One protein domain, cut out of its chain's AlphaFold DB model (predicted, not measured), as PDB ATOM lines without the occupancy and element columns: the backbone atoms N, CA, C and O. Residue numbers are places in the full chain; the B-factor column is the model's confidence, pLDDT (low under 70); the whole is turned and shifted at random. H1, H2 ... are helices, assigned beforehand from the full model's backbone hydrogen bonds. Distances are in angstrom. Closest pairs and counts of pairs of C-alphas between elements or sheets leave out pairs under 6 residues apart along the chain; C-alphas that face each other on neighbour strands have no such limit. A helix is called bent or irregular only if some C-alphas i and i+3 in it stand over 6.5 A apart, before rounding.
ATOM      1  N   SER A  62     179.627 161.605 174.299       93.19
ATOM      2  CA  SER A  62     180.300 161.117 173.084       93.19
ATOM      3  C   SER A  62     179.314 160.807 171.948       93.19
ATOM      4  O   SER A  62     179.525 161.218 170.805       93.19
ATOM      5  N   THR A  63     178.190 160.155 172.265       94.38
ATOM      6  CA  THR A  63     177.126 159.865 171.291       94.38
ATOM      7  C   THR A  63     176.520 161.150 170.736       94.38
ATOM      8  O   THR A  63     176.365 161.282 169.520       94.38
ATOM      9  N   LYS A  64     176.235 162.121 171.611       94.06
ATOM     10  CA  LYS A  64     175.712 163.434 171.220       94.06
ATOM     11  C   LYS A  64     176.677 164.165 170.284       94.06
ATOM     12  O   LYS A  64     176.247 164.692 169.263       94.06
ATOM     13  N   GLU A  65     177.977 164.148 170.581       94.50
ATOM     14  CA  GLU A  65     178.970 164.798 169.720       94.50
ATOM     15  C   GLU A  65     179.116 164.119 168.364       94.50
ATOM     16  O   GLU A  65     179.182 164.801 167.341       94.50
ATOM     17  N   ARG A  66     179.081 162.786 168.323       96.25
ATOM     18  CA  ARG A  66     179.092 162.052 167.055       96.25
ATOM     19  C   ARG A  66     177.859 162.371 166.205       96.25
ATOM     20  O   ARG A  66     177.991 162.557 164.999       96.25
ATOM     21  N   LYS A  67     176.675 162.486 166.815       96.19
ATOM     22  CA  LYS A  67     175.456 162.916 166.109       96.19
ATOM     23  C   LYS A  67     175.581 164.343 165.577       96.19
ATOM     24  O   LYS A  67     175.287 164.571 164.407       96.19
ATOM     25  N   ASN A  68     176.073 165.277 166.392       95.19
ATOM     26  CA  ASN A  68     176.312 166.661 165.972       95.19
ATOM     27  C   ASN A  68     177.274 166.736 164.777       95.19
ATOM     28  O   ASN A  68     177.019 167.480 163.832       95.19
ATOM     29  N   TYR A  69     178.344 165.938 164.797       97.25
ATOM     30  CA  TYR A  69     179.284 165.832 163.684       97.25
ATOM     31  C   TYR A  69     178.604 165.365 162.395       97.25
ATOM     32  O   TYR A  69     178.793 165.983 161.353       97.25
ATOM     33  N   LEU A  70     177.768 164.323 162.455       97.25
ATOM     34  CA  LEU A  70     177.049 163.828 161.277       97.25
ATOM     35  C   LEU A  70     176.072 164.870 160.710       97.25
ATOM     36  O   LEU A  70     175.993 165.044 159.496       97.25
ATOM     37  N   VAL A  71     175.371 165.608 161.577       97.06
ATOM     38  CA  VAL A  71     174.484 166.709 161.159       97.06
ATOM     39  C   VAL A  71     175.280 167.835 160.488       97.06
ATOM     40  O   VAL A  71     174.857 168.364 159.455       97.06
ATOM     41  N   ALA A  72     176.442 168.188 161.043       95.38
ATOM     42  CA  ALA A  72     177.334 169.185 160.462       95.38
ATOM     43  C   ALA A  72     177.874 168.728 159.098       95.38
ATOM     44  O   ALA A  72     177.820 169.498 158.142       95.38
ATOM     45  N   GLN A  73     178.307 167.471 158.984       96.19
ATOM     46  CA  GLN A  73     178.776 166.867 157.735       96.19
ATOM     47  C   GLN A  73     177.709 166.908 156.636       96.19
ATOM     48  O   GLN A  73     177.965 167.414 155.547       96.19
ATOM     49  N   HIS A  74     176.481 166.485 156.944       96.62
ATOM     50  CA  HIS A  74     175.367 166.540 155.993       96.62
ATOM     51  C   HIS A  74     175.035 167.982 155.563       96.62
ATOM     52  O   HIS A  74     174.700 168.255 154.410       96.62
ATOM     53  N   SER A  75     175.148 168.941 156.485       96.06
ATOM     54  CA  SER A  75     174.931 170.359 156.174       96.06
ATOM     55  C   SER A  75     176.035 170.922 155.278       96.06
ATOM     56  O   SER A  75     175.735 171.650 154.332       96.06
ATOM     57  N   LEU A  76     177.297 170.567 155.542       95.62
ATOM     58  CA  LEU A  76     178.451 170.955 154.731       95.62
ATOM     59  C   LEU A  76     178.379 170.359 153.328       95.62
ATOM     60  O   LEU A  76     178.658 171.060 152.364       95.62
ATOM     61  N   GLU A  77     177.947 169.108 153.198       95.25
ATOM     62  CA  GLU A  77     177.742 168.469 151.900       95.25
ATOM     63  C   GLU A  77     176.716 169.215 151.040       95.25
ATOM     64  O   GLU A  77     176.933 169.390 149.842       95.25
ATOM     65  N   ARG A  78     175.633 169.708 151.652       95.69
ATOM     66  CA  ARG A  78     174.586 170.452 150.943       95.69
ATOM     67  C   ARG A  78     174.975 171.897 150.627       95.69
ATOM     68  O   ARG A  78     174.646 172.385 149.552       95.69
ATOM     69  N   LEU A  79     175.589 172.602 151.580       94.50
ATOM     70  CA  LEU A  79     175.817 174.050 151.487       94.50
ATOM     71  C   LEU A  79     177.193 174.406 150.919       94.50
ATOM     72  O   LEU A  79     177.315 175.375 150.178       94.50
ATOM     73  N   CYS A  80     178.224 173.629 151.260       94.38
ATOM     74  CA  CYS A  80     179.616 173.927 150.930       94.38
ATOM     75  C   CYS A  80     180.360 172.662 150.447       94.38
ATOM     76  O   CYS A  80     181.286 172.204 151.126       94.38
ATOM     77  N   PRO A  81     180.013 172.098 149.269       94.50
ATOM     78  CA  PRO A  81     180.524 170.798 148.819       94.50
ATOM     79  C   PRO A  81     182.052 170.709 148.716       94.50
ATOM     80  O   PRO A  81     182.612 169.624 148.878       94.50
ATOM     81  N   HIS A  82     182.709 171.842 148.451       92.94
ATOM     82  CA  HIS A  82     184.156 171.967 148.257       92.94
ATOM     83  C   HIS A  82     184.909 172.450 149.509       92.94
ATOM     84  O   HIS A  82     186.096 172.754 149.428       92.94
ATOM     85  N   SER A  83     184.241 172.561 150.663       93.12
ATOM     86  CA  SER A  83     184.901 173.005 151.894       93.12
ATOM     87  C   SER A  83     185.906 171.959 152.394       93.12
ATOM     88  O   SER A  83     185.544 170.784 152.496       93.12
ATOM     89  N   PRO A  84     187.127 172.353 152.803       91.94
ATOM     90  CA  PRO A  84     188.098 171.424 153.388       91.94
ATOM     91  C   PRO A  84     187.592 170.800 154.698       91.94
ATOM     92  O   PRO A  84     187.955 169.673 155.023       91.94
ATOM     93  N   VAL A  85     186.686 171.482 155.415       90.38
ATOM     94  CA  VAL A  85     186.080 170.993 156.667       90.38
ATOM     95  C   VAL A  85     185.223 169.744 156.440       90.38
ATOM     96  O   VAL A  85     185.067 168.929 157.344       90.38
ATOM     97  N   ARG A  86     184.701 169.548 155.222       92.00
ATOM     98  CA  ARG A  86     183.924 168.354 154.862       92.00
ATOM     99  C   ARG A  86     184.758 167.080 154.992       92.00
ATOM    100  O   ARG A  86     184.254 166.057 155.436       92.00
ATOM    101  N   TYR A  87     186.032 167.138 154.627       92.81
ATOM    102  CA  TYR A  87     186.903 165.963 154.612       92.81
ATOM    103  C   TYR A  87     187.605 165.714 155.956       92.81
ATOM    104  O   TYR A  87     188.350 164.744 156.069       92.81
ATOM    105  N   MET A  88     187.365 166.558 156.967       95.62
ATOM    106  CA  MET A  88     187.973 166.414 158.292       95.62
ATOM    107  C   MET A  88     187.449 165.181 159.019       95.62
ATOM    108  O   MET A  88     186.247 164.901 159.022       95.62
ATOM    109  N   ALA A  89     188.349 164.478 159.703       97.38
ATOM    110  CA  ALA A  89     187.969 163.376 160.573       97.38
ATOM    111  C   ALA A  89     187.198 163.883 161.808       97.38
ATOM    112  O   ALA A  89     187.337 165.030 162.236       97.38
ATOM    113  N   PHE A  90     186.426 163.002 162.456       96.94
ATOM    114  CA  PHE A  90     185.656 163.351 163.663       96.94
ATOM    115  C   PHE A  90     186.520 163.985 164.767       96.94
ATOM    116  O   PHE A  90     186.086 164.928 165.426       96.94
ATOM    117  N   ARG A  91     187.746 163.480 164.957       96.94
ATOM    118  CA  ARG A  91     188.692 164.007 165.949       96.94
ATOM    119  C   ARG A  91     189.102 165.446 165.627       96.94
ATOM    120  O   ARG A  91     188.978 166.310 166.485       96.94
ATOM    121  N   GLU A  92     189.513 165.701 164.391       96.44
ATOM    122  CA  GLU A  92     189.927 167.030 163.922       96.44
ATOM    123  C   GLU A  92     188.770 168.034 164.012       96.44
ATOM    124  O   GLU A  92     188.944 169.164 164.461       96.44
ATOM    125  N   TRP A  93     187.552 167.604 163.668       95.25
ATOM    126  CA  TRP A  93     186.353 168.427 163.817       95.25
ATOM    127  C   TRP A  93     186.070 168.791 165.281       95.25
ATOM    128  O   TRP A  93     185.692 169.926 165.576       95.25
ATOM    129  N   MET A  94     186.261 167.846 166.207       96.19
ATOM    130  CA  MET A  94     186.108 168.100 167.642       96.19
ATOM    131  C   MET A  94     187.134 169.115 168.148       96.19
ATOM    132  O   MET A  94     186.757 170.032 168.874       96.19
ATOM    133  N   GLU A  95     188.397 168.984 167.741       94.94
ATOM    134  CA  GLU A  95     189.472 169.921 168.093       94.94
ATOM    135  C   GLU A  95     189.181 171.328 167.543       94.94
ATOM    136  O   GLU A  95     189.201 172.307 168.293       94.94
ATOM    137  N   LEU A  96     188.785 171.437 166.269       92.38
ATOM    138  CA  LEU A  96     188.388 172.706 165.648       92.38
ATOM    139  C   LEU A  96     187.206 173.353 166.384       92.38
ATOM    140  O   LEU A  96     187.188 174.559 166.643       92.38
ATOM    141  N   ARG A  97     186.208 172.554 166.768       93.12
ATOM    142  CA  ARG A  97     185.046 173.044 167.510       93.12
ATOM    143  C   ARG A  97     185.411 173.496 168.920       93.12
ATOM    144  O   ARG A  97     184.906 174.528 169.357       93.12
ATOM    145  N   GLN A  98     186.274 172.764 169.621       94.06
ATOM    146  CA  GLN A  98     186.789 173.169 170.930       94.06
ATOM    147  C   GLN A  98     187.575 174.476 170.831       94.06
ATOM    148  O   GLN A  98     187.369 175.368 171.651       94.06
ATOM    149  N   TYR A  99     188.395 174.632 169.791       93.44
ATOM    150  CA  TYR A  99     189.100 175.877 169.514       93.44
ATOM    151  C   TYR A  99     188.130 177.053 169.332       93.44
ATOM    152  O   TYR A  99     188.282 178.088 169.989       93.44
ATOM    153  N   HIS A 100     187.094 176.897 168.501       89.25
ATOM    154  CA  HIS A 100     186.076 177.934 168.319       89.25
ATOM    155  C   HIS A 100     185.303 178.222 169.606       89.25
ATOM    156  O   HIS A 100     185.108 179.387 169.940       89.25
ATOM    157  N   HIS A 101     184.910 177.189 170.351       91.50
ATOM    158  CA  HIS A 101     184.221 177.351 171.626       91.50
ATOM    159  C   HIS A 101     185.078 178.132 172.628       91.50
ATOM    160  O   HIS A 101     184.613 179.121 173.186       91.50
ATOM    161  N   GLY A 102     186.354 177.766 172.777       92.12
ATOM    162  CA  GLY A 102     187.305 178.498 173.610       92.12
ATOM    163  C   GLY A 102     187.495 179.946 173.152       92.12
ATOM    164  O   GLY A 102     187.560 180.850 173.980       92.12
ATOM    165  N   ARG A 103     187.523 180.203 171.837       91.31
ATOM    166  CA  ARG A 103     187.597 181.568 171.293       91.31
ATOM    167  C   ARG A 103     186.380 182.409 171.676       91.31
ATOM    168  O   ARG A 103     186.549 183.577 172.017       91.31
ATOM    169  N   GLU A 104     185.176 181.848 171.615       90.12
ATOM    170  CA  GLU A 104     183.960 182.569 172.004       90.12
ATOM    171  C   GLU A 104     183.888 182.775 173.527       90.12
ATOM    172  O   GLU A 104     183.606 183.892 173.954       90.12
ATOM    173  N   LEU A 105     184.294 181.791 174.342       91.75
ATOM    174  CA  LEU A 105     184.434 181.966 175.798       91.75
ATOM    175  C   LEU A 105     185.386 183.115 176.153       91.75
ATOM    176  O   LEU A 105     185.091 183.908 177.042       91.75
ATOM    177  N   ARG A 106     186.518 183.252 175.447       89.25
ATOM    178  CA  ARG A 106     187.447 184.378 175.661       89.25
ATOM    179  C   ARG A 106     186.797 185.725 175.352       89.25
ATOM    180  O   ARG A 106     186.997 186.677 176.100       89.25
ATOM    181  N   LYS A 107     186.006 185.815 174.278       89.12
ATOM    182  CA  LYS A 107     185.262 187.043 173.952       89.12
ATOM    183  C   LYS A 107     184.228 187.372 175.024       89.12
ATOM    184  O   LYS A 107     184.079 188.536 175.372       89.12
ATOM    185  N   GLU A 108     183.516 186.370 175.534       92.25
ATOM    186  CA  GLU A 108     182.545 186.558 176.615       92.25
ATOM    187  C   GLU A 108     183.225 186.996 177.910       92.25
ATOM    188  O   GLU A 108     182.795 187.978 178.509       92.25
ATOM    189  N   ARG A 109     184.338 186.356 178.289       91.94
ATOM    190  CA  ARG A 109     185.147 186.761 179.447       91.94
ATOM    191  C   ARG A 109     185.614 188.208 179.318       91.94
ATOM    192  O   ARG A 109     185.449 188.976 180.258       91.94
ATOM    193  N   LYS A 110     186.109 188.600 178.139       90.00
ATOM    194  CA  LYS A 110     186.504 189.986 177.861       90.00
ATOM    195  C   LYS A 110     185.329 190.957 178.020       90.00
ATOM    196  O   LYS A 110     185.477 191.979 178.670       90.00
ATOM    197  N   ARG A 111     184.149 190.622 177.487       91.56
ATOM    198  CA  ARG A 111     182.937 191.452 177.634       91.56
ATOM    199  C   ARG A 111     182.498 191.603 179.088       91.56
ATOM    200  O   ARG A 111     182.055 192.682 179.464       91.56
ATOM    201  N   LEU A 112     182.580 190.534 179.879       93.06
ATOM    202  CA  LEU A 112     182.256 190.575 181.305       93.06
ATOM    203  C   LEU A 112     183.247 191.452 182.065       93.06
ATOM    204  O   LEU A 112     182.815 192.321 182.811       93.06
ATOM    205  N   TYR A 113     184.543 191.287 181.802       91.38
ATOM    206  CA  TYR A 113     185.591 192.121 182.381       91.38
ATOM    207  C   TYR A 113     185.407 193.605 182.022       91.38
ATOM    208  O   TYR A 113     185.381 194.459 182.897       91.38
ATOM    209  N   GLU A 114     185.169 193.922 180.745       87.62
ATOM    210  CA  GLU A 114     184.876 195.292 180.295       87.62
ATOM    211  C   GLU A 114     183.609 195.871 180.950       87.62
ATOM    212  O   GLU A 114     183.517 197.082 181.169       87.62
ATOM    213  N   ALA A 115     182.605 195.036 181.235       89.38
ATOM    214  CA  ALA A 115     181.386 195.456 181.918       89.38
ATOM    215  C   ALA A 115     181.621 195.700 183.416       89.38
ATOM    216  O   ALA A 115     181.132 196.697 183.945       89.38
ATOM    217  N   GLU A 116     182.377 194.827 184.080       92.62
ATOM    218  CA  GLU A 116     182.759 194.961 185.487       92.62
ATOM    219  C   GLU A 116     183.639 196.193 185.705       92.62
ATOM    220  O   GLU A 116     183.334 197.017 186.565       92.62
ATOM    221  N   GLU A 117     184.649 196.398 184.858       88.00
ATOM    222  CA  GLU A 117     185.515 197.574 184.928       88.00
ATOM    223  C   GLU A 117     184.716 198.864 184.716       88.00
ATOM    224  O   GLU A 117     184.899 199.853 185.424       88.00
ATOM    225  N   ARG A 118     183.734 198.846 183.807       85.38
ATOM    226  CA  ARG A 118     182.819 199.979 183.627       85.38
ATOM    227  C   ARG A 118     182.007 200.274 184.889       85.38
ATOM    228  O   ARG A 118     181.831 201.444 185.222       85.38
ATOM    229  N   MET A 119     181.523 199.245 185.590       87.88
ATOM    230  CA  MET A 119     180.835 199.420 186.875       87.88
ATOM    231  C   MET A 119     181.788 199.937 187.961       87.88
ATOM    232  O   MET A 119     181.404 200.821 188.728       87.88
ATOM    233  N   ARG A 120     183.036 199.450 187.997       91.38
ATOM    234  CA  ARG A 120     184.083 199.897 188.931       91.38
ATOM    235  C   ARG A 120     184.395 201.383 188.756       91.38
ATOM    236  O   ARG A 120     184.341 202.137 189.724       91.38
ATOM    237  N   LEU A 121     184.659 201.818 187.524       86.56
ATOM    238  CA  LEU A 121     184.935 203.222 187.201       86.56
ATOM    239  C   LEU A 121     183.749 204.127 187.558       86.56
ATOM    240  O   LEU A 121     183.938 205.193 188.142       86.56
ATOM    241  N   GLN A 122     182.523 203.666 187.288       87.00
ATOM    242  CA  GLN A 122     181.311 204.388 187.666       87.00
ATOM    243  C   GLN A 122     181.175 204.537 189.191       87.00
ATOM    244  O   GLN A 122     180.797 205.609 189.661       87.00
ATOM    245  N   ALA A 123     181.512 203.501 189.968       90.38
ATOM    246  CA  ALA A 123     181.501 203.551 191.432       90.38
ATOM    247  C   ALA A 123     182.547 204.525 192.003       90.38
ATOM    248  O   ALA A 123     182.301 205.157 193.029       90.38
ATOM    249  N   LEU A 124     183.682 204.694 191.317       92.31
ATOM    250  CA  LEU A 124     184.721 205.673 191.656       92.31
ATOM    251  C   LEU A 124     184.369 207.111 191.233       92.31
ATOM    252  O   LEU A 124     185.140 208.031 191.494       92.31
ATOM    253  N   GLY A 125     183.227 207.323 190.570       89.31
ATOM    254  CA  GLY A 125     182.836 208.630 190.039       89.31
ATOM    255  C   GLY A 125     183.672 209.080 188.838       89.31
ATOM    256  O   GLY A 125     183.583 210.241 188.439       89.31
ATOM    257  N   ILE A 126     184.464 208.180 188.248       84.19
ATOM    258  CA  ILE A 126     185.198 208.449 187.013       84.19
ATOM    259  C   ILE A 126     184.168 208.408 185.877       84.19
ATOM    260  O   ILE A 126     183.535 207.367 185.665       84.19
ATOM    261  N   PRO A 127     183.939 209.523 185.159       78.06
ATOM    262  CA  PRO A 127     182.973 209.528 184.075       78.06
ATOM    263  C   PRO A 127     183.424 208.537 182.994       78.06
ATOM    264  O   PRO A 127     184.622 208.446 182.706       78.06
ATOM    265  N   PRO A 128     182.494 207.788 182.372       78.81
ATOM    266  CA  PRO A 128     182.849 206.937 181.248       78.81
ATOM    267  C   PRO A 128     183.496 207.793 180.159       78.81
ATOM    268  O   PRO A 128     183.103 208.949 179.971       78.81
ATOM    269  N   LEU A 129     184.457 207.216 179.427       72.56
ATOM    270  CA  LEU A 129     185.010 207.851 178.232       72.56
ATOM    271  C   LEU A 129     183.844 208.355 177.383       72.56
ATOM    272  O   LEU A 129     182.983 207.572 176.965       72.56
ATOM    273  N   MET A 130     183.782 209.675 177.193       75.88
ATOM    274  CA  MET A 130     182.748 210.267 176.363       75.88
ATOM    275  C   MET A 130     182.857 209.622 174.989       75.88
ATOM    276  O   MET A 130     183.931 209.604 174.386       75.88
TER     277      MET A 130
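What this domain is: This is residues 62 to 130 of the 286 residues of an uncharacterized protein of Pseudovirgaria hyperparasitica (UniProt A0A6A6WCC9). One long helix, H3, makes the length of this domain, and H1 crosses its first end about perpendicular to it, like the bar of a lopsided T. The very short H2 packs beside the later part of H1, and at the far end of H3 residues 124 to 130 turn aside as a tail with no named element. The printed part has 69 residues, with three named helices in the order H1, H2, H3 and no named strand; its class is all helix. It is extended, with a radius of gyration of the C-alphas of 19.9 A, and its C-alphas span 55 by 27 by 15 A.

How they stand to each other: Begin with H3, residues 90 to 123, and look at its residues 90 to 93, which alone touch H1, residues 62 to 79. H1 and H3 only just touch, with 3 pairs of C-alphas within 8 A; H1 touches H3 with residues 66 to 69 alone. The closest C-alphas of the two, those of Tyr 69 and Phe 90, are 6.8 A apart. Their lines stand about perpendicular, at 83 degrees. Go on along H1 to residues 73 to 77, which alone touch H2, residues 84 to 87; the closest C-alphas, those of Leu 76 and Arg 86, are 6.1 A apart. H2 and H3 are close but not clearly touching: their closest C-alphas, those of Val 85 and Trp 93, are 7.6 A apart. In H1 and H3 every O i to N i+4 pair is within hydrogen-bond range; H2 is too short for such a pair, and its one O i to N i+3 pair is within range.

Where its parts are: Find C-alpha 90 at (185.656, 163.351, 163.663); from there H3 runs 49.0 A to C-alpha 123 at (181.501, 203.551, 191.432). Then look at C-alpha 62 at (180.300, 161.117, 173.084), where H1 begins; its 18 residues run 25.6 A to C-alpha 79. H2, four residues, measures 5.7 A from C-alpha 84 to C-alpha 87. No helix is bent.

The domain as a whole: The two C-alphas farthest apart, those of Pro 81 and Gly 125, are 56.0 A apart. Residues 98 to 117, which belong to H3, stand free, and so do residues 120 to 125, of which 120 to 123 belong to H3. The links from H1 to H2, with 4 residues, and from H2 to H3, with 2 residues, are tight. The printed part has no cut. The mean pLDDT of the printed part is 91.8, and no printed residue is under 70.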